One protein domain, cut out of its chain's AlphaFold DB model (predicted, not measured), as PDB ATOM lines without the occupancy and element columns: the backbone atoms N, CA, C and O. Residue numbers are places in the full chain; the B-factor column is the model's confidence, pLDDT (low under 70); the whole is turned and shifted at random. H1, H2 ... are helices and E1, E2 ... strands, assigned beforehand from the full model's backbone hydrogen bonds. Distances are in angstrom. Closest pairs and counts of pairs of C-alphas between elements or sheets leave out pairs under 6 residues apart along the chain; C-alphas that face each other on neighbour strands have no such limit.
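AT A GLANCE: This is residues 11 to 62 of the 99 residues of an uncharacterized protein of uncultured Faecalibacterium sp (UniProt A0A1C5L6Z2). A long hairpin of E2 and E3 has one helix, H1, along one face, the other face bare; short E1 pairs beside E3 near the hairpin's turn. The printed part has 52 residues, with E1, H1, E2 and E3 in chain order, class mixed, helices and strands. The antiparallel sheet runs E1, E3, E2. The whole is a loose rod, radius of gyration of the C-alphas 12.5 A, spanning 41 by 18 by 10 A.

IN THESE COORDINATES: E1, residues 11 to 13, begins at C-alpha 11 (121.324, 89.733, 85.936) and measures 7.1 A from first to last C-alpha. H1, residues 23 to 36, and E2, residues 42 to 49, each measure 20.2 A. E3, residues 52 to 60, measures 24.0 A, ending at C-alpha 60 (128.131, 97.240, 67.417).

HOW THE PARTS SIT: N 12 and O 53 of E1 and E3 are within hydrogen-bond range, 2.9 A; so are N 47 and O 54 of the hairpin E2 and E3, 2.9 A. E1, H1, E2 form a split strand-helix-strand unit, E3 between its parallel strands, crossover right-handed. H1 is on the sheet, height 8.8 A, over E2; the closest C-alphas, Asn 34 and Tyr 43, are 5.5 A apart. In H1, 9 of 10 O i to N i+4 pairs are within range.

THE WHOLE: The farthest C-alphas, of Asp 17 and Pro 62, are 41.4 A apart. The printed part has no cut and no long link, and no printed residue of the model has a pLDDT under 70.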
ATOM      1  N   THR A  11     122.363  89.025  85.185       93.25
ATOM      2  CA  THR A  11     121.324  89.733  85.936       93.25
ATOM      3  C   THR A  11     121.625  89.693  87.430       93.25
ATOM      4  O   THR A  11     122.069  88.669  87.953       93.25
ATOM      5  N   THR A  12     121.369  90.793  88.136       92.31
ATOM      6  CA  THR A  12     121.460  90.845  89.601       92.31
ATOM      7  C   THR A  12     120.428  91.805  90.176       92.31
ATOM      8  O   THR A  12     120.143  92.839  89.574       92.31
ATOM      9  N   THR A  13     119.865  91.487  91.339       93.69
ATOM     10  CA  THR A  13     118.917  92.363  92.036       93.69
ATOM     11  C   THR A  13     119.610  93.642  92.491       93.69
ATOM     12  O   THR A  13     120.750  93.611  92.931       93.69
ATOM     13  N   THR A  14     118.941  94.791  92.398       89.81
ATOM     14  CA  THR A  14     119.495  96.091  92.812       89.81
ATOM     15  C   THR A  14     119.678  96.197  94.319       89.81
ATOM     16  O   THR A  14     120.470  97.011  94.785       89.81
ATOM     17  N   GLU A  15     118.930  95.398  95.076       88.88
ATOM     18  CA  GLU A  15     118.990  95.304  96.526       88.88
ATOM     19  C   GLU A  15     118.650  93.873  96.952       88.88
ATOM     20  O   GLU A  15     117.718  93.265  96.420       88.88
ATOM     21  N   THR A  16     119.390  93.353  97.925       82.75
ATOM     22  CA  THR A  16     119.119  92.066  98.570       82.75
ATOM     23  C   THR A  16     119.184  92.277 100.076       82.75
ATOM     24  O   THR A  16     120.215  92.705 100.596       82.75
ATOM     25  N   ASP A  17     118.072  92.031 100.774       82.69
ATOM     26  CA  ASP A  17     117.960  92.180 102.234       82.69
ATOM     27  C   ASP A  17     118.433  93.554 102.766       82.69
ATOM     28  O   ASP A  17     119.120  93.641 103.785       82.69
ATOM     29  N   GLY A  18     118.102  94.652 102.071       81.94
ATOM     30  CA  GLY A  18     118.519  96.007 102.462       81.94
ATOM     31  C   GLY A  18     119.943  96.391 102.046       81.94
ATOM     32  O   GLY A  18     120.382  97.505 102.331       81.94
ATOM     33  N   THR A  19     120.678  95.489 101.386       85.25
ATOM     34  CA  THR A  19     122.030  95.747 100.882       85.25
ATOM     35  C   THR A  19     121.971  96.052  99.386       85.25
ATOM     36  O   THR A  19     121.546  95.184  98.620       85.25
ATOM     37  N   PRO A  20     122.388  97.249  98.935       86.31
ATOM     38  CA  PRO A  20     122.403  97.583  97.517       86.31
ATOM     39  C   PRO A  20     123.444  96.742  96.771       86.31
ATOM     40  O   PRO A  20     124.524  96.460  97.296       86.31
ATOM     41  N   ALA A  21     123.136  96.364  95.534       86.44
ATOM     42  CA  ALA A  21     124.087  95.674  94.676       86.44
ATOM     43  C   ALA A  21     125.250  96.576  94.268       86.44
ATOM     44  O   ALA A  21     125.109  97.792  94.106       86.44
ATOM     45  N   ASP A  22     126.402  95.945  94.046       87.75
ATOM     46  CA  ASP A  22     127.606  96.622  93.588       87.75
ATOM     47  C   ASP A  22     127.518  96.937  92.090       87.75
ATOM     48  O   ASP A  22     128.082  96.252  91.234       87.75
ATOM     49  N   TYR A  23     126.778  97.997  91.770       92.00
ATOM     50  CA  TYR A  23     126.691  98.524  90.412       92.00
ATOM     51  C   TYR A  23     128.073  98.910  89.860       92.00
ATOM     52  O   TYR A  23     128.320  98.741  88.667       92.00
ATOM     53  N   SER A  24     128.994  99.365  90.718       93.62
ATOM     54  CA  SER A  24     130.339  99.784  90.304       93.62
ATOM     55  C   SER A  24     131.125  98.626  89.691       93.62
ATOM     56  O   SER A  24     131.850  98.822  88.719       93.62
ATOM     57  N   ALA A  25     130.958  97.407  90.212       92.44
ATOM     58  CA  ALA A  25     131.569  96.215  89.629       92.44
ATOM     59  C   ALA A  25     131.006  95.894  88.230       92.44
ATOM     60  O   ALA A  25     131.766  95.545  87.324       92.44
ATOM     61  N   ILE A  26     129.691  96.056  88.035       94.19
ATOM     62  CA  ILE A  26     129.025  95.851  86.736       94.19
ATOM     63  C   ILE A  26     129.507  96.894  85.726       94.19
ATOM     64  O   ILE A  26     129.909  96.546  84.616       94.19
ATOM     65  N   GLU A  27     129.525  98.164  86.129       96.00
ATOM     66  CA  GLU A  27     129.999  99.274  85.306       96.00
ATOM     67  C   GLU A  27     131.469  99.104  84.917       96.00
ATOM     68  O   GLU A  27     131.810  99.258  83.744       96.00
ATOM     69  N   ALA A  28     132.335  98.725  85.861       95.88
ATOM     70  CA  ALA A  28     133.750  98.502  85.590       95.88
ATOM     71  C   ALA A  28     133.971  97.390  84.555       95.88
ATOM     72  O   ALA A  28     134.773  97.565  83.638       95.88
ATOM     73  N   ALA A  29     133.241  96.275  84.663       95.12
ATOM     74  CA  ALA A  29     133.333  95.172  83.710       95.12
ATOM     75  C   ALA A  29     132.832  95.572  82.313       95.12
ATOM     76  O   ALA A  29     133.515  95.329  81.317       95.12
ATOM     77  N   VAL A  30     131.674  96.236  82.236       96.56
ATOM     78  CA  VAL A  30     131.099  96.711  80.967       96.56
ATOM     79  C   VAL A  30     132.004  97.744  80.299       96.56
ATOM     80  O   VAL A  30     132.255  97.662  79.097       96.56
ATOM     81  N   ASN A  31     132.552  98.688  81.064       96.88
ATOM     82  CA  ASN A  31     133.465  99.688  80.529       96.88
ATOM     83  C   ASN A  31     134.794  99.063  80.070       96.88
ATOM     84  O   ASN A  31     135.291  99.416  79.004       96.88
ATOM     85  N   ALA A  32     135.344  98.103  80.822       96.62
ATOM     86  CA  ALA A  32     136.549  97.382  80.418       96.62
ATOM     87  C   ALA A  32     136.344  96.603  79.109       96.62
ATOM     88  O   ALA A  32     137.222  96.635  78.246       96.62
ATOM     89  N   HIS A  33     135.186  95.957  78.925       96.19
ATOM     90  CA  HIS A  33     134.826  95.328  77.650       96.19
ATOM     91  C   HIS A  33     134.743  96.368  76.529       96.19
ATOM     92  O   HIS A  33     135.473  96.277  75.546       96.19
ATOM     93  N   ASN A  34     133.938  97.419  76.709       96.69
ATOM     94  CA  ASN A  34     133.693  98.434  75.679       96.69
ATOM     95  C   ASN A  34     134.953  99.205  75.255       96.69
ATOM     96  O   ASN A  34     135.049  99.621  74.103       96.69
ATOM     97  N   GLN A  35     135.923  99.393  76.154       97.25
ATOM     98  CA  GLN A  35     137.211 100.019  75.833       97.25
ATOM     99  C   GLN A  35     138.106  99.150  74.941       97.25
ATOM    100  O   GLN A  35     138.954  99.688  74.231       97.25
ATOM    101  N   ASN A  36     137.940  97.827  74.989       96.12
ATOM    102  CA  ASN A  36     138.737  96.870  74.220       96.12
ATOM    103  C   ASN A  36     137.965  96.254  73.043       96.12
ATOM    104  O   ASN A  36     138.566  95.527  72.249       96.12
ATOM    105  N   ALA A  37     136.667  96.548  72.923       96.44
ATOM    106  CA  ALA A  37     135.804  96.029  71.874       96.44
ATOM    107  C   ALA A  37     136.323  96.437  70.486       96.44
ATOM    108  O   ALA A  37     136.633  97.603  70.219       96.44
ATOM    109  N   GLN A  38     136.446  95.452  69.606       97.12
ATOM    110  CA  GLN A  38     136.932  95.630  68.246       97.12
ATOM    111  C   GLN A  38     135.794  96.037  67.302       97.12
ATOM    112  O   GLN A  38     134.635  95.723  67.566       97.12
ATOM    113  N   PRO A  39     136.092  96.699  66.171       96.69
ATOM    114  CA  PRO A  39     135.091  96.991  65.149       96.69
ATOM    115  C   PRO A  39     134.268  95.761  64.738       96.69
ATOM    116  O   PRO A  39     134.831  94.736  64.353       96.69
ATOM    117  N   GLY A  40     132.940  95.879  64.785       95.00
ATOM    118  CA  GLY A  40     131.992  94.785  64.543       95.00
ATOM    119  C   GLY A  40     131.670  93.912  65.763       95.00
ATOM    120  O   GLY A  40     130.774  93.080  65.675       95.00
ATOM    121  N   GLU A  41     132.349  94.082  66.901       96.94
ATOM    122  CA  GLU A  41     131.917  93.467  68.161       96.94
ATOM    123  C   GLU A  41     130.784  94.269  68.803       96.94
ATOM    124  O   GLU A  41     130.655  95.476  68.589       96.94
ATOM    125  N   ALA A  42     129.974  93.607  69.630       97.50
ATOM    126  CA  ALA A  42     128.910  94.275  70.360       97.50
ATOM    127  C   ALA A  42     129.464  95.089  71.540       97.50
ATOM    128  O   ALA A  42     130.235  94.572  72.360       97.50
ATOM    129  N   TYR A  43     129.001  96.333  71.680       97.75
ATOM    130  CA  TYR A  43     129.100  97.023  72.961       97.75
ATOM    131  C   TYR A  43     128.198  96.331  73.976       97.75
ATOM    132  O   TYR A  43     127.176  95.737  73.634       97.75
ATOM    133  N   TRP A  44     128.546  96.437  75.248       97.88
ATOM    134  CA  TRP A  44     127.684  96.031  76.344       97.88
ATOM    135  C   TRP A  44     127.033  97.257  76.968       97.88
ATOM    136  O   TRP A  44     127.657  98.309  77.127       97.88
ATOM    137  N   GLY A  45     125.764  97.115  77.322       97.31
ATOM    138  CA  GLY A  45     125.000  98.091  78.080       97.31
ATOM    139  C   GLY A  45     124.532  97.499  79.401       97.31
ATOM    140  O   GLY A  45     124.430  96.282  79.552       97.31
ATOM    141  N   ILE A  46     124.208  98.377  80.346       96.88
ATOM    142  CA  ILE A  46     123.523  98.019  81.588       96.88
ATOM    143  C   ILE A  46     122.141  98.652  81.527       96.88
ATOM    144  O   ILE A  46     122.010  99.836  81.209       96.88
ATOM    145  N   ARG A  47     121.100  97.870  81.797       96.06
ATOM    146  CA  ARG A  47     119.733  98.378  81.938       96.06
ATOM    147  C   ARG A  47     119.161  97.985  83.286       96.06
ATOM    148  O   ARG A  47     119.541  96.972  83.861       96.06
ATOM    149  N   LEU A  48     118.229  98.800  83.761       94.94
ATOM    150  CA  LEU A  48     117.429  98.503  84.938       94.94
ATOM    151  C   LEU A  48     116.085  97.925  84.483       94.94
ATOM    152  O   LEU A  48     115.281  98.628  83.866       94.94
ATOM    153  N   CYS A  49     115.843  96.655  84.789       92.19
ATOM    154  CA  CYS A  49     114.598  95.948  84.515       92.19
ATOM    155  C   CYS A  49     113.874  95.669  85.836       92.19
ATOM    156  O   CYS A  49     114.078  94.649  86.487       92.19
ATOM    157  N   GLY A  50     113.026  96.608  86.259       91.62
ATOM    158  CA  GLY A  50     112.362  96.525  87.560       91.62
ATOM    159  C   GLY A  50     113.360  96.733  88.698       91.62
ATOM    160  O   GLY A  50     113.907  97.824  88.830       91.62
ATOM    161  N   ALA A  51     113.579  95.695  89.506       92.44
ATOM    162  CA  ALA A  51     114.533  95.692  90.615       92.44
ATOM    163  C   ALA A  51     115.809  94.901  90.284       92.44
ATOM    164  O   ALA A  51     116.482  94.425  91.191       92.44
ATOM    165  N   GLU A  52     116.133  94.727  89.000       95.19
ATOM    166  CA  GLU A  52     117.324  94.004  88.552       95.19
ATOM    167  C   GLU A  52     118.148  94.830  87.563       95.19
ATOM    168  O   GLU A  52     117.612  95.441  86.634       95.19
ATOM    169  N   TYR A  53     119.465  94.820  87.747       95.75
ATOM    170  CA  TYR A  53     120.414  95.216  86.719       95.75
ATOM    171  C   TYR A  53     120.635  94.054  85.761       95.75
ATOM    172  O   TYR A  53     120.913  92.939  86.195       95.75
ATOM    173  N   GLU A  54     120.577  94.338  84.466       96.00
ATOM    174  CA  GLU A  54     120.864  93.384  83.403       96.00
ATOM    175  C   GLU A  54     121.934  93.943  82.469       96.00
ATOM    176  O   GLU A  54     121.838  95.083  82.001       96.00
ATOM    177  N   VAL A  55     122.933  93.119  82.166       97.25
ATOM    178  CA  VAL A  55     123.913  93.397  81.116       97.25
ATOM    179  C   VAL A  55     123.409  92.813  79.803       97.25
ATOM    180  O   VAL A  55     123.022  91.646  79.742       97.25
ATOM    181  N   TYR A  56     123.431  93.610  78.740       97.25
ATOM    182  CA  TYR A  56     122.911  93.234  77.424       97.25
ATOM    183  C   TYR A  56     123.801  93.773  76.298       97.25
ATOM    184  O   TYR A  56     124.632  94.650  76.523       97.25
ATOM    185  N   GLU A  57     123.631  93.256  75.082       97.69
ATOM    186  CA  GLU A  57     124.318  93.773  73.891       97.69
ATOM    187  C   GLU A  57     123.666  95.077  73.409       97.69
ATOM    188  O   GLU A  57     122.456  95.141  73.181       97.69
ATOM    189  N   TYR A  58     124.469  96.125  73.245       96.00
ATOM    190  CA  TYR A  58     124.047  97.476  72.889       96.00
ATOM    191  C   TYR A  58     124.663  97.917  71.553       96.00
ATOM    192  O   TYR A  58     125.526  98.790  71.489       96.00
ATOM    193  N   GLY A  59     124.206  97.315  70.456       95.12
ATOM    194  CA  GLY A  59     124.725  97.625  69.121       95.12
ATOM    195  C   GLY A  59     126.201  97.258  68.951       95.12
ATOM    196  O   GLY A  59     126.797  96.618  69.814       95.12
ATOM    197  N   GLU A  60     126.785  97.654  67.822       96.69
ATOM    198  CA  GLU A  60     128.131  97.240  67.417       96.69
ATOM    199  C   GLU A  60     129.113  98.413  67.384       96.69
ATOM    200  O   GLU A  60     128.748  99.556  67.088       96.69
ATOM    201  N   VAL A  61     130.384  98.114  67.648       96.88
ATOM    202  CA  VAL A  61     131.493  99.041  67.431       96.88
ATOM    203  C   VAL A  61     131.550  99.373  65.937       96.88
ATOM    204  O   VAL A  61     131.675  98.457  65.116       96.88
ATOM    205  N   PRO A  62     131.483 100.658  65.550       94.69
ATOM    206  CA  PRO A  62     131.451 101.035  64.147       94.69
ATOM    207  C   PRO A  62     132.726 100.592  63.434       94.69
ATOM    208  O   PRO A  62     133.838 100.716  63.958       94.69
TER     209      PRO A  62